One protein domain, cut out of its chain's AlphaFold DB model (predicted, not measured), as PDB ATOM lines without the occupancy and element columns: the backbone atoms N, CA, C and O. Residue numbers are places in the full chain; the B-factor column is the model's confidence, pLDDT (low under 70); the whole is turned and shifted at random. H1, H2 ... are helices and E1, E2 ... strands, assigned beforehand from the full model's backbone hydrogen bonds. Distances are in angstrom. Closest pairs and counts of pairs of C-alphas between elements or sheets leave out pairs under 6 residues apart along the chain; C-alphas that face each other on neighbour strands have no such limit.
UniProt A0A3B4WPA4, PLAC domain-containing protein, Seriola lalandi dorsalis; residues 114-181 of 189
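AT A GLANCE: This is residues 114 to 181 of the 189 residues of the protein "PLAC domain-containing protein" of Seriola lalandi dorsalis (UniProt A0A3B4WPA4). Little regular structure is here: a small two-stranded hairpin, E1 and E2, and a long loop, residues 114 to 135, that folds back on itself make the longest axis, with two short helices, H1 and H2, to one side. The printed part has 68 residues, only 19 in named elements, in the order E1, E2, H1, H2; the sheet, E1 - E2, is antiparallel and the class mixed. It is loose and flat, with a radius of gyration of the C-alphas of 15.3 A and spans of 47 by 35 by 14 A.

HOW THE PARTS SIT: Look first at the hairpin of E1, residues 136 to 140, and E2, residues 146 to 149, antiparallel at 139 degrees; N 139 and O 147 are within hydrogen-bond range at 2.8 A. Residues 114 to 115 pair antiparallel with residues 136 to 137 of E1. H1, residues 164 to 169, and H2, residues 176 to 179, are close but not clearly touching; their closest C-alphas, of Val 167 and Phe 178, are 7.5 A apart. E1 is apart from both helices. Every O i to N i+4 pair in H1 is within hydrogen-bond range; H2 is too short for one.

IN THESE COORDINATES: Find C-alpha 136 at (29.741, -36.416, 37.855); from there E1 runs 12.8 A. E2 spans 9.2 A, H1 8.4 A and H2 5.0 A, ending at C-alpha 179, (24.486, -23.816, 36.779).

THE WHOLE: The two farthest C-alphas, of Gly 127 and Ala 142, are 47.0 A apart. The printed part has no cut; E2 to H1 is a long link of 14 residues. The pLDDT is under 70 at 16 residues, among them 157 to 162.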
ATOM      1  N   TRP A 114      25.619 -40.089  41.822       79.38
ATOM      2  CA  TRP A 114      26.471 -38.903  41.754       79.38
ATOM      3  C   TRP A 114      27.758 -39.088  42.552       79.38
ATOM      4  O   TRP A 114      27.727 -39.242  43.771       79.38
ATOM      5  N   ASP A 115      28.884 -38.983  41.860       84.06
ATOM      6  CA  ASP A 115      30.197 -38.766  42.444       84.06
ATOM      7  C   ASP A 115      30.390 -37.267  42.710       84.06
ATOM      8  O   ASP A 115      30.266 -36.425  41.812       84.06
ATOM      9  N   THR A 116      30.675 -36.926  43.966       82.00
ATOM     10  CA  THR A 116      30.948 -35.555  44.408       82.00
ATOM     11  C   THR A 116      32.375 -35.477  44.952       82.00
ATOM     12  O   THR A 116      32.544 -35.546  46.173       82.00
ATOM     13  N   PRO A 117      33.396 -35.356  44.083       80.62
ATOM     14  CA  PRO A 117      34.785 -35.226  44.505       80.62
ATOM     15  C   PRO A 117      35.026 -34.008  45.407       80.62
ATOM     16  O   PRO A 117      34.197 -33.092  45.522       80.62
ATOM     17  N   ASP A 118      36.197 -34.010  46.040       86.75
ATOM     18  CA  ASP A 118      36.655 -32.946  46.925       86.75
ATOM     19  C   ASP A 118      36.669 -31.566  46.254       86.75
ATOM     20  O   ASP A 118      36.703 -31.405  45.030       86.75
ATOM     21  N   TRP A 119      36.631 -30.528  47.090       82.31
ATOM     22  CA  TRP A 119      36.707 -29.154  46.613       82.31
ATOM     23  C   TRP A 119      38.082 -28.851  46.026       82.31
ATOM     24  O   TRP A 119      39.109 -29.029  46.678       82.31
ATOM     25  N   GLY A 120      38.087 -28.305  44.810       84.94
ATOM     26  CA  GLY A 120      39.281 -27.730  44.213       84.94
ATOM     27  C   GLY A 120      39.816 -26.558  45.036       84.94
ATOM     28  O   GLY A 120      39.127 -25.979  45.885       84.94
ATOM     29  N   GLN A 121      41.065 -26.191  44.762       88.81
ATOM     30  CA  GLN A 121      41.754 -25.114  45.463       88.81
ATOM     31  C   GLN A 121      40.973 -23.790  45.391       88.81
ATOM     32  O   GLN A 121      40.316 -23.476  44.396       88.81
ATOM     33  N   CYS A 122      41.032 -23.009  46.472       88.75
ATOM     34  CA  CYS A 122      40.417 -21.688  46.514       88.75
ATOM     35  C   CYS A 122      41.086 -20.751  45.507       88.75
ATOM     36  O   CYS A 122      42.311 -20.719  45.407       88.75
ATOM     37  N   SER A 123      40.286 -19.949  44.796       89.44
ATOM     38  CA  SER A 123      40.802 -18.983  43.819       89.44
ATOM     39  C   SER A 123      41.687 -17.887  44.426       89.44
ATOM     40  O   SER A 123      42.325 -17.156  43.677       89.44
ATOM     41  N   GLN A 124      41.685 -17.731  45.755       90.19
ATOM     42  CA  GLN A 124      42.522 -16.792  46.503       90.19
ATOM     43  C   GLN A 124      42.962 -17.425  47.831       90.19
ATOM     44  O   GLN A 124      42.212 -18.196  48.434       90.19
ATOM     45  N   SER A 125      44.155 -17.070  48.311       90.31
ATOM     46  CA  SER A 125      44.682 -17.487  49.621       90.31
ATOM     47  C   SER A 125      44.173 -16.629  50.789       90.31
ATOM     48  O   SER A 125      44.216 -17.069  51.936       90.31
ATOM     49  N   CYS A 126      43.665 -15.425  50.518       86.94
ATOM     50  CA  CYS A 126      43.049 -14.520  51.490       86.94
ATOM     51  C   CYS A 126      41.997 -13.623  50.802       86.94
ATOM     52  O   CYS A 126      41.803 -13.708  49.593       86.94
ATOM     53  N   GLY A 127      41.270 -12.796  51.563       83.06
ATOM     54  CA  GLY A 127      40.359 -11.779  51.003       83.06
ATOM     55  C   GLY A 127      39.004 -12.272  50.464       83.06
ATOM     56  O   GLY A 127      38.222 -11.461  49.983       83.06
ATOM     57  N   GLY A 128      38.699 -13.569  50.578       83.88
ATOM     58  CA  GLY A 128      37.451 -14.171  50.092       83.88
ATOM     59  C   GLY A 128      37.576 -14.688  48.656       83.88
ATOM     60  O   GLY A 128      37.591 -13.924  47.695       83.88
ATOM     61  N   GLY A 129      37.671 -16.008  48.497       83.88
ATOM     62  CA  GLY A 129      37.820 -16.667  47.197       83.88
ATOM     63  C   GLY A 129      36.687 -17.641  46.881       83.88
ATOM     64  O   GLY A 129      35.855 -17.962  47.728       83.88
ATOM     65  N   VAL A 130      36.666 -18.120  45.638       80.19
ATOM     66  CA  VAL A 130      35.688 -19.093  45.143       80.19
ATOM     67  C   VAL A 130      36.362 -20.453  45.010       80.19
ATOM     68  O   VAL A 130      37.352 -20.589  44.289       80.19
ATOM     69  N   GLN A 131      35.795 -21.470  45.657       76.50
ATOM     70  CA  GLN A 131      36.108 -22.873  45.387       76.50
ATOM     71  C   GLN A 131      35.088 -23.472  44.422       76.50
ATOM     72  O   GLN A 131      33.910 -23.112  44.415       76.50
ATOM     73  N   ARG A 132      35.556 -24.402  43.591       74.12
ATOM     74  CA  ARG A 132      34.733 -25.162  42.647       74.12
ATOM     75  C   ARG A 132      35.008 -26.645  42.855       74.12
ATOM     76  O   ARG A 132      36.134 -27.022  43.156       74.12
ATOM     77  N   ARG A 133      33.987 -27.471  42.663       76.56
ATOM     78  CA  ARG A 133      34.117 -28.922  42.516       76.56
ATOM     79  C   ARG A 133      33.275 -29.361  41.333       76.56
ATOM     80  O   ARG A 133      32.266 -28.718  41.037       76.56
ATOM     81  N   GLN A 134      33.695 -30.427  40.673       73.19
ATOM     82  CA  GLN A 134      32.861 -31.095  39.683       73.19
ATOM     83  C   GLN A 134      31.919 -32.065  40.404       73.19
ATOM     84  O   GLN A 134      32.168 -32.458  41.542       73.19
ATOM     85  N   ILE A 135      30.799 -32.384  39.767       75.12
ATOM     86  CA  ILE A 135      29.842 -33.397  40.210       75.12
ATOM     87  C   ILE A 135      29.548 -34.213  38.955       75.12
ATOM     88  O   ILE A 135      29.235 -33.624  37.923       75.12
ATOM     89  N   LEU A 136      29.734 -35.528  39.020       79.44
ATOM     90  CA  LEU A 136      29.741 -36.416  37.855       79.44
ATOM     91  C   LEU A 136      28.822 -37.602  38.122       79.44
ATOM     92  O   LEU A 136      28.867 -38.168  39.211       79.44
ATOM     93  N   CYS A 137      27.991 -38.004  37.164       82.81
ATOM     94  CA  CYS A 137      27.263 -39.262  37.303       82.81
ATOM     95  C   CYS A 137      28.246 -40.412  37.068       82.81
ATOM     96  O   CYS A 137      29.005 -40.379  36.101       82.81
ATOM     97  N   LYS A 138      28.272 -41.423  37.939       89.75
ATOM     98  CA  LYS A 138      29.152 -42.590  37.800       89.75
ATOM     99  C   LYS A 138      28.432 -43.882  38.146       89.75
ATOM    100  O   LYS A 138      27.550 -43.917  39.000       89.75
ATOM    101  N   GLN A 139      28.856 -44.966  37.513       90.88
ATOM    102  CA  GLN A 139      28.386 -46.317  37.781       90.88
ATOM    103  C   GLN A 139      29.574 -47.222  38.091       90.88
ATOM    104  O   GLN A 139      30.563 -47.228  37.362       90.88
ATOM    105  N   ARG A 140      29.485 -48.002  39.171       90.75
ATOM    106  CA  ARG A 140      30.458 -49.063  39.463       90.75
ATOM    107  C   ARG A 140      30.007 -50.344  38.774       90.75
ATOM    108  O   ARG A 140      28.927 -50.839  39.089       90.75
ATOM    109  N   LEU A 141      30.832 -50.875  37.882       88.38
ATOM    110  CA  LEU A 141      30.515 -52.081  37.125       88.38
ATOM    111  C   LEU A 141      30.936 -53.361  37.868       88.38
ATOM    112  O   LEU A 141      31.696 -53.335  38.844       88.38
ATOM    113  N   ALA A 142      30.414 -54.494  37.405       84.19
ATOM    114  CA  ALA A 142      30.654 -55.838  37.929       84.19
ATOM    115  C   ALA A 142      32.110 -56.326  37.797       84.19
ATOM    116  O   ALA A 142      32.505 -57.255  38.499       84.19
ATOM    117  N   ASP A 143      32.903 -55.718  36.912       84.12
ATOM    118  CA  ASP A 143      34.341 -55.974  36.745       84.12
ATOM    119  C   ASP A 143      35.223 -55.111  37.673       84.12
ATOM    120  O   ASP A 143      36.436 -55.303  37.745       84.12
ATOM    121  N   GLY A 144      34.613 -54.179  38.413       82.69
ATOM    122  CA  GLY A 144      35.275 -53.268  39.345       82.69
ATOM    123  C   GLY A 144      35.633 -51.913  38.741       82.69
ATOM    124  O   GLY A 144      36.013 -51.009  39.492       82.69
ATOM    125  N   SER A 145      35.467 -51.742  37.427       89.38
ATOM    126  CA  SER A 145      35.641 -50.454  36.762       89.38
ATOM    127  C   SER A 145      34.575 -49.442  37.205       89.38
ATOM    128  O   SER A 145      33.526 -49.781  37.768       89.38
ATOM    129  N   ILE A 146      34.875 -48.161  36.994       90.81
ATOM    130  CA  ILE A 146      33.947 -47.058  37.233       90.81
ATOM    131  C   ILE A 146      33.715 -46.371  35.895       90.81
ATOM    132  O   ILE A 146      34.635 -45.785  35.328       90.81
ATOM    133  N   LEU A 147      32.483 -46.451  35.406       89.88
ATOM    134  CA  LEU A 147      32.036 -45.770  34.204       89.88
ATOM    135  C   LEU A 147      31.512 -44.386  34.590       89.88
ATOM    136  O   LEU A 147      30.548 -44.281  35.349       89.88
ATOM    137  N   GLU A 148      32.126 -43.323  34.074       89.50
ATOM    138  CA  GLU A 148      31.516 -41.994  34.122       89.50
ATOM    139  C   GLU A 148      30.362 -41.955  33.117       89.50
ATOM    140  O   GLU A 148      30.533 -42.253  31.934       89.50
ATOM    141  N   LEU A 149      29.164 -41.653  33.609       83.81
ATOM    142  CA  LEU A 149      27.942 -41.656  32.826       83.81
ATOM    143  C   LEU A 149      27.637 -40.243  32.314       83.81
ATOM    144  O   LEU A 149      27.679 -39.293  33.098       83.81
ATOM    145  N   PRO A 150      27.278 -40.089  31.028       74.62
ATOM    146  CA  PRO A 150      26.855 -38.801  30.488       74.62
ATOM    147  C   PRO A 150      25.591 -38.262  31.172       74.62
ATOM    148  O   PRO A 150      24.704 -39.032  31.543       74.62
ATOM    149  N   ASP A 151      25.422 -36.935  31.188       64.19
ATOM    150  CA  ASP A 151      24.200 -36.253  31.666       64.19
ATOM    151  C   ASP A 151      22.918 -36.682  30.913       64.19
ATOM    152  O   ASP A 151      21.789 -36.420  31.336       64.19
ATOM    153  N   THR A 152      23.074 -37.349  29.765       59.47
ATOM    154  CA  THR A 152      21.979 -37.905  28.963       59.47
ATOM    155  C   THR A 152      21.438 -39.239  29.480       59.47
ATOM    156  O   THR A 152      20.397 -39.682  28.995       59.47
ATOM    157  N   PHE A 153      22.092 -39.864  30.461       67.00
ATOM    158  CA  PHE A 153      21.744 -41.184  30.973       67.00
ATOM    159  C   PHE A 153      20.395 -41.218  31.725       67.00
ATOM    160  O   PHE A 153      20.118 -40.392  32.594       67.00
ATOM    161  N   SER A 154      19.558 -42.215  31.415       59.69
ATOM    162  CA  SER A 154      18.130 -42.250  31.769       59.69
ATOM    163  C   SER A 154      17.730 -43.337  32.785       59.69
ATOM    164  O   SER A 154      16.629 -43.877  32.683       59.69
ATOM    165  N   GLY A 155      18.600 -43.707  33.735       66.44
ATOM    166  CA  GLY A 155      18.297 -44.779  34.701       66.44
ATOM    167  C   GLY A 155      18.958 -44.759  36.094       66.44
ATOM    168  O   GLY A 155      19.221 -45.834  36.616       66.44
ATOM    169  N   GLU A 156      19.322 -43.654  36.755       70.31
ATOM    170  CA  GLU A 156      19.233 -42.217  36.445       70.31
ATOM    171  C   GLU A 156      20.275 -41.439  37.272       70.31
ATOM    172  O   GLU A 156      20.669 -41.876  38.350       70.31
ATOM    173  N   CYS A 157      20.624 -40.233  36.827       64.12
ATOM    174  CA  CYS A 157      21.223 -39.175  37.645       64.12
ATOM    175  C   CYS A 157      20.432 -37.869  37.403       64.12
ATOM    176  O   CYS A 157      19.932 -37.659  36.300       64.12
ATOM    177  N   ARG A 158      20.252 -37.022  38.432       69.00
ATOM    178  CA  ARG A 158      19.346 -35.837  38.435       69.00
ATOM    179  C   ARG A 158      19.888 -34.643  39.249       69.00
ATOM    180  O   ARG A 158      20.908 -34.777  39.896       69.00
ATOM    181  N   ASP A 159      19.233 -33.484  39.277       67.88
ATOM    182  CA  ASP A 159      19.788 -32.224  39.813       67.88
ATOM    183  C   ASP A 159      20.488 -32.276  41.169       67.88
ATOM    184  O   ASP A 159      20.007 -32.866  42.135       67.88
ATOM    185  N   SER A 160      21.543 -31.471  41.287       59.72
ATOM    186  CA  SER A 160      22.211 -31.191  42.553       59.72
ATOM    187  C   SER A 160      21.417 -30.266  43.505       59.72
ATOM    188  O   SER A 160      21.856 -30.071  44.640       59.72
ATOM    189  N   THR A 161      20.231 -29.741  43.137       62.66
ATOM    190  CA  THR A 161      19.238 -29.203  44.097       62.66
ATOM    191  C   THR A 161      17.771 -29.401  43.670       62.66
ATOM    192  O   THR A 161      17.422 -29.387  42.498       62.66
ATOM    193  N   ARG A 162      16.857 -29.439  44.651       65.25
ATOM    194  CA  ARG A 162      15.393 -29.380  44.426       65.25
ATOM    195  C   ARG A 162      14.862 -27.996  44.040       65.25
ATOM    196  O   ARG A 162      13.752 -27.875  43.534       65.25
ATOM    197  N   TYR A 163      15.616 -26.936  44.337       72.25
ATOM    198  CA  TYR A 163      15.237 -25.581  43.948       72.25
ATOM    199  C   TYR A 163      15.384 -25.391  42.449       72.25
ATOM    200  O   TYR A 163      14.911 -24.386  41.953       72.25
ATOM    201  N   CYS A 164      15.998 -26.326  41.728       73.62
ATOM    202  CA  CYS A 164      16.319 -26.179  40.321       73.62
ATOM    203  C   CYS A 164      15.081 -26.052  39.425       73.62
ATOM    204  O   CYS A 164      15.081 -25.241  38.506       73.62
ATOM    205  N   GLU A 165      13.968 -26.680  39.800       79.56
ATOM    206  CA  GLU A 165      12.664 -26.444  39.173       79.56
ATOM    207  C   GLU A 165      12.142 -25.013  39.400       79.56
ATOM    208  O   GLU A 165      11.470 -24.443  38.544       79.56
ATOM    209  N   LYS A 166      12.503 -24.392  40.529       82.88
ATOM    210  CA  LYS A 166      12.134 -23.014  40.881       82.88
ATOM    211  C   LYS A 166      13.152 -21.971  40.397       82.88
ATOM    212  O   LYS A 166      12.767 -20.858  40.086       82.88
ATOM    213  N   VAL A 167      14.428 -22.337  40.270       83.50
ATOM    214  CA  VAL A 167      15.495 -21.593  39.576       83.50
ATOM    215  C   VAL A 167      15.140 -21.492  38.095       83.50
ATOM    216  O   VAL A 167      15.276 -20.419  37.523       83.50
ATOM    217  N   ARG A 168      14.592 -22.566  37.511       79.12
ATOM    218  CA  ARG A 168      14.002 -22.585  36.171       79.12
ATOM    219  C   ARG A 168      12.774 -21.674  36.060       79.12
ATOM    220  O   ARG A 168      12.707 -20.873  35.141       79.12
ATOM    221  N   GLN A 169      11.841 -21.739  37.016       85.00
ATOM    222  CA  GLN A 169      10.652 -20.859  37.054       85.00
ATOM    223  C   GLN A 169      10.959 -19.376  37.342       85.00
ATOM    224  O   GLN A 169      10.124 -18.529  37.045       85.00
ATOM    225  N   LEU A 170      12.105 -19.063  37.954       87.12
ATOM    226  CA  LEU A 170      12.538 -17.702  38.307       87.12
ATOM    227  C   LEU A 170      13.671 -17.184  37.398       87.12
ATOM    228  O   LEU A 170      14.296 -16.183  37.732       87.12
ATOM    229  N   GLU A 171      13.968 -17.884  36.297       83.62
ATOM    230  CA  GLU A 171      15.001 -17.519  35.310       83.62
ATOM    231  C   GLU A 171      16.416 -17.326  35.905       83.62
ATOM    232  O   GLU A 171      17.250 -16.587  35.387       83.62
ATOM    233  N   LEU A 172      16.729 -18.036  36.997       83.50
ATOM    234  CA  LEU A 172      18.009 -17.962  37.715       83.50
ATOM    235  C   LEU A 172      19.072 -18.950  37.191       83.50
ATOM    236  O   LEU A 172      20.218 -18.917  37.646       83.50
ATOM    237  N   CYS A 173      18.726 -19.811  36.227       78.06
ATOM    238  CA  CYS A 173      19.647 -20.752  35.569       78.06
ATOM    239  C   CYS A 173      20.914 -20.110  34.940       78.06
ATOM    240  O   CYS A 173      21.963 -20.761  34.974       78.06
ATOM    241  N   PRO A 174      20.909 -18.847  34.445       79.50
ATOM    242  CA  PRO A 174      22.115 -18.183  33.931       79.50
ATOM    243  C   PRO A 174      23.219 -17.935  34.973       79.50
ATOM    244  O   PRO A 174      24.364 -17.666  34.605       79.50
ATOM    245  N   LEU A 175      22.912 -18.003  36.274       78.19
ATOM    246  CA  LEU A 175      23.863 -17.667  37.333       78.19
ATOM    247  C   LEU A 175      24.820 -18.843  37.644       78.19
ATOM    248  O   LEU A 175      24.355 -19.964  37.890       78.19
ATOM    249  N   PRO A 176      26.154 -18.626  37.723       65.19
ATOM    250  CA  PRO A 176      27.143 -19.707  37.851       65.19
ATOM    251  C   PRO A 176      26.929 -20.653  39.041       65.19
ATOM    252  O   PRO A 176      27.184 -21.853  38.937       65.19
ATOM    253  N   GLN A 177      26.447 -20.121  40.168       67.44
ATOM    254  CA  GLN A 177      26.172 -20.871  41.395       67.44
ATOM    255  C   GLN A 177      24.956 -21.801  41.300       67.44
ATOM    256  O   GLN A 177      24.842 -22.718  42.111       67.44
ATOM    257  N   PHE A 178      24.054 -21.579  40.339       73.25
ATOM    258  CA  PHE A 178      22.940 -22.483  40.059       73.25
ATOM    259  C   PHE A 178      23.264 -23.418  38.893       73.25
ATOM    260  O   PHE A 178      22.913 -24.590  38.957       73.25
ATOM    261  N   LYS A 179      24.048 -22.975  37.904       60.78
ATOM    262  CA  LYS A 179      24.486 -23.816  36.779       60.78
ATOM    263  C   LYS A 179      25.272 -25.069  37.204       60.78
ATOM    264  O   LYS A 179      25.021 -26.146  36.681       60.78
ATOM    265  N   SER A 180      26.150 -24.973  38.209       58.88
ATOM    266  CA  SER A 180      26.852 -26.138  38.801       58.88
ATOM    267  C   SER A 180      26.016 -26.942  39.810       58.88
ATOM    268  O   SER A 180      26.502 -27.901  40.412       58.88
ATOM    269  N   ARG A 181      24.769 -26.521  40.041       62.72
ATOM    270  CA  ARG A 181      23.864 -27.059  41.059       62.72
ATOM    271  C   ARG A 181      22.528 -27.567  40.496       62.72
ATOM    272  O   ARG A 181      21.781 -28.186  41.239       62.72
TER     273      ARG A 181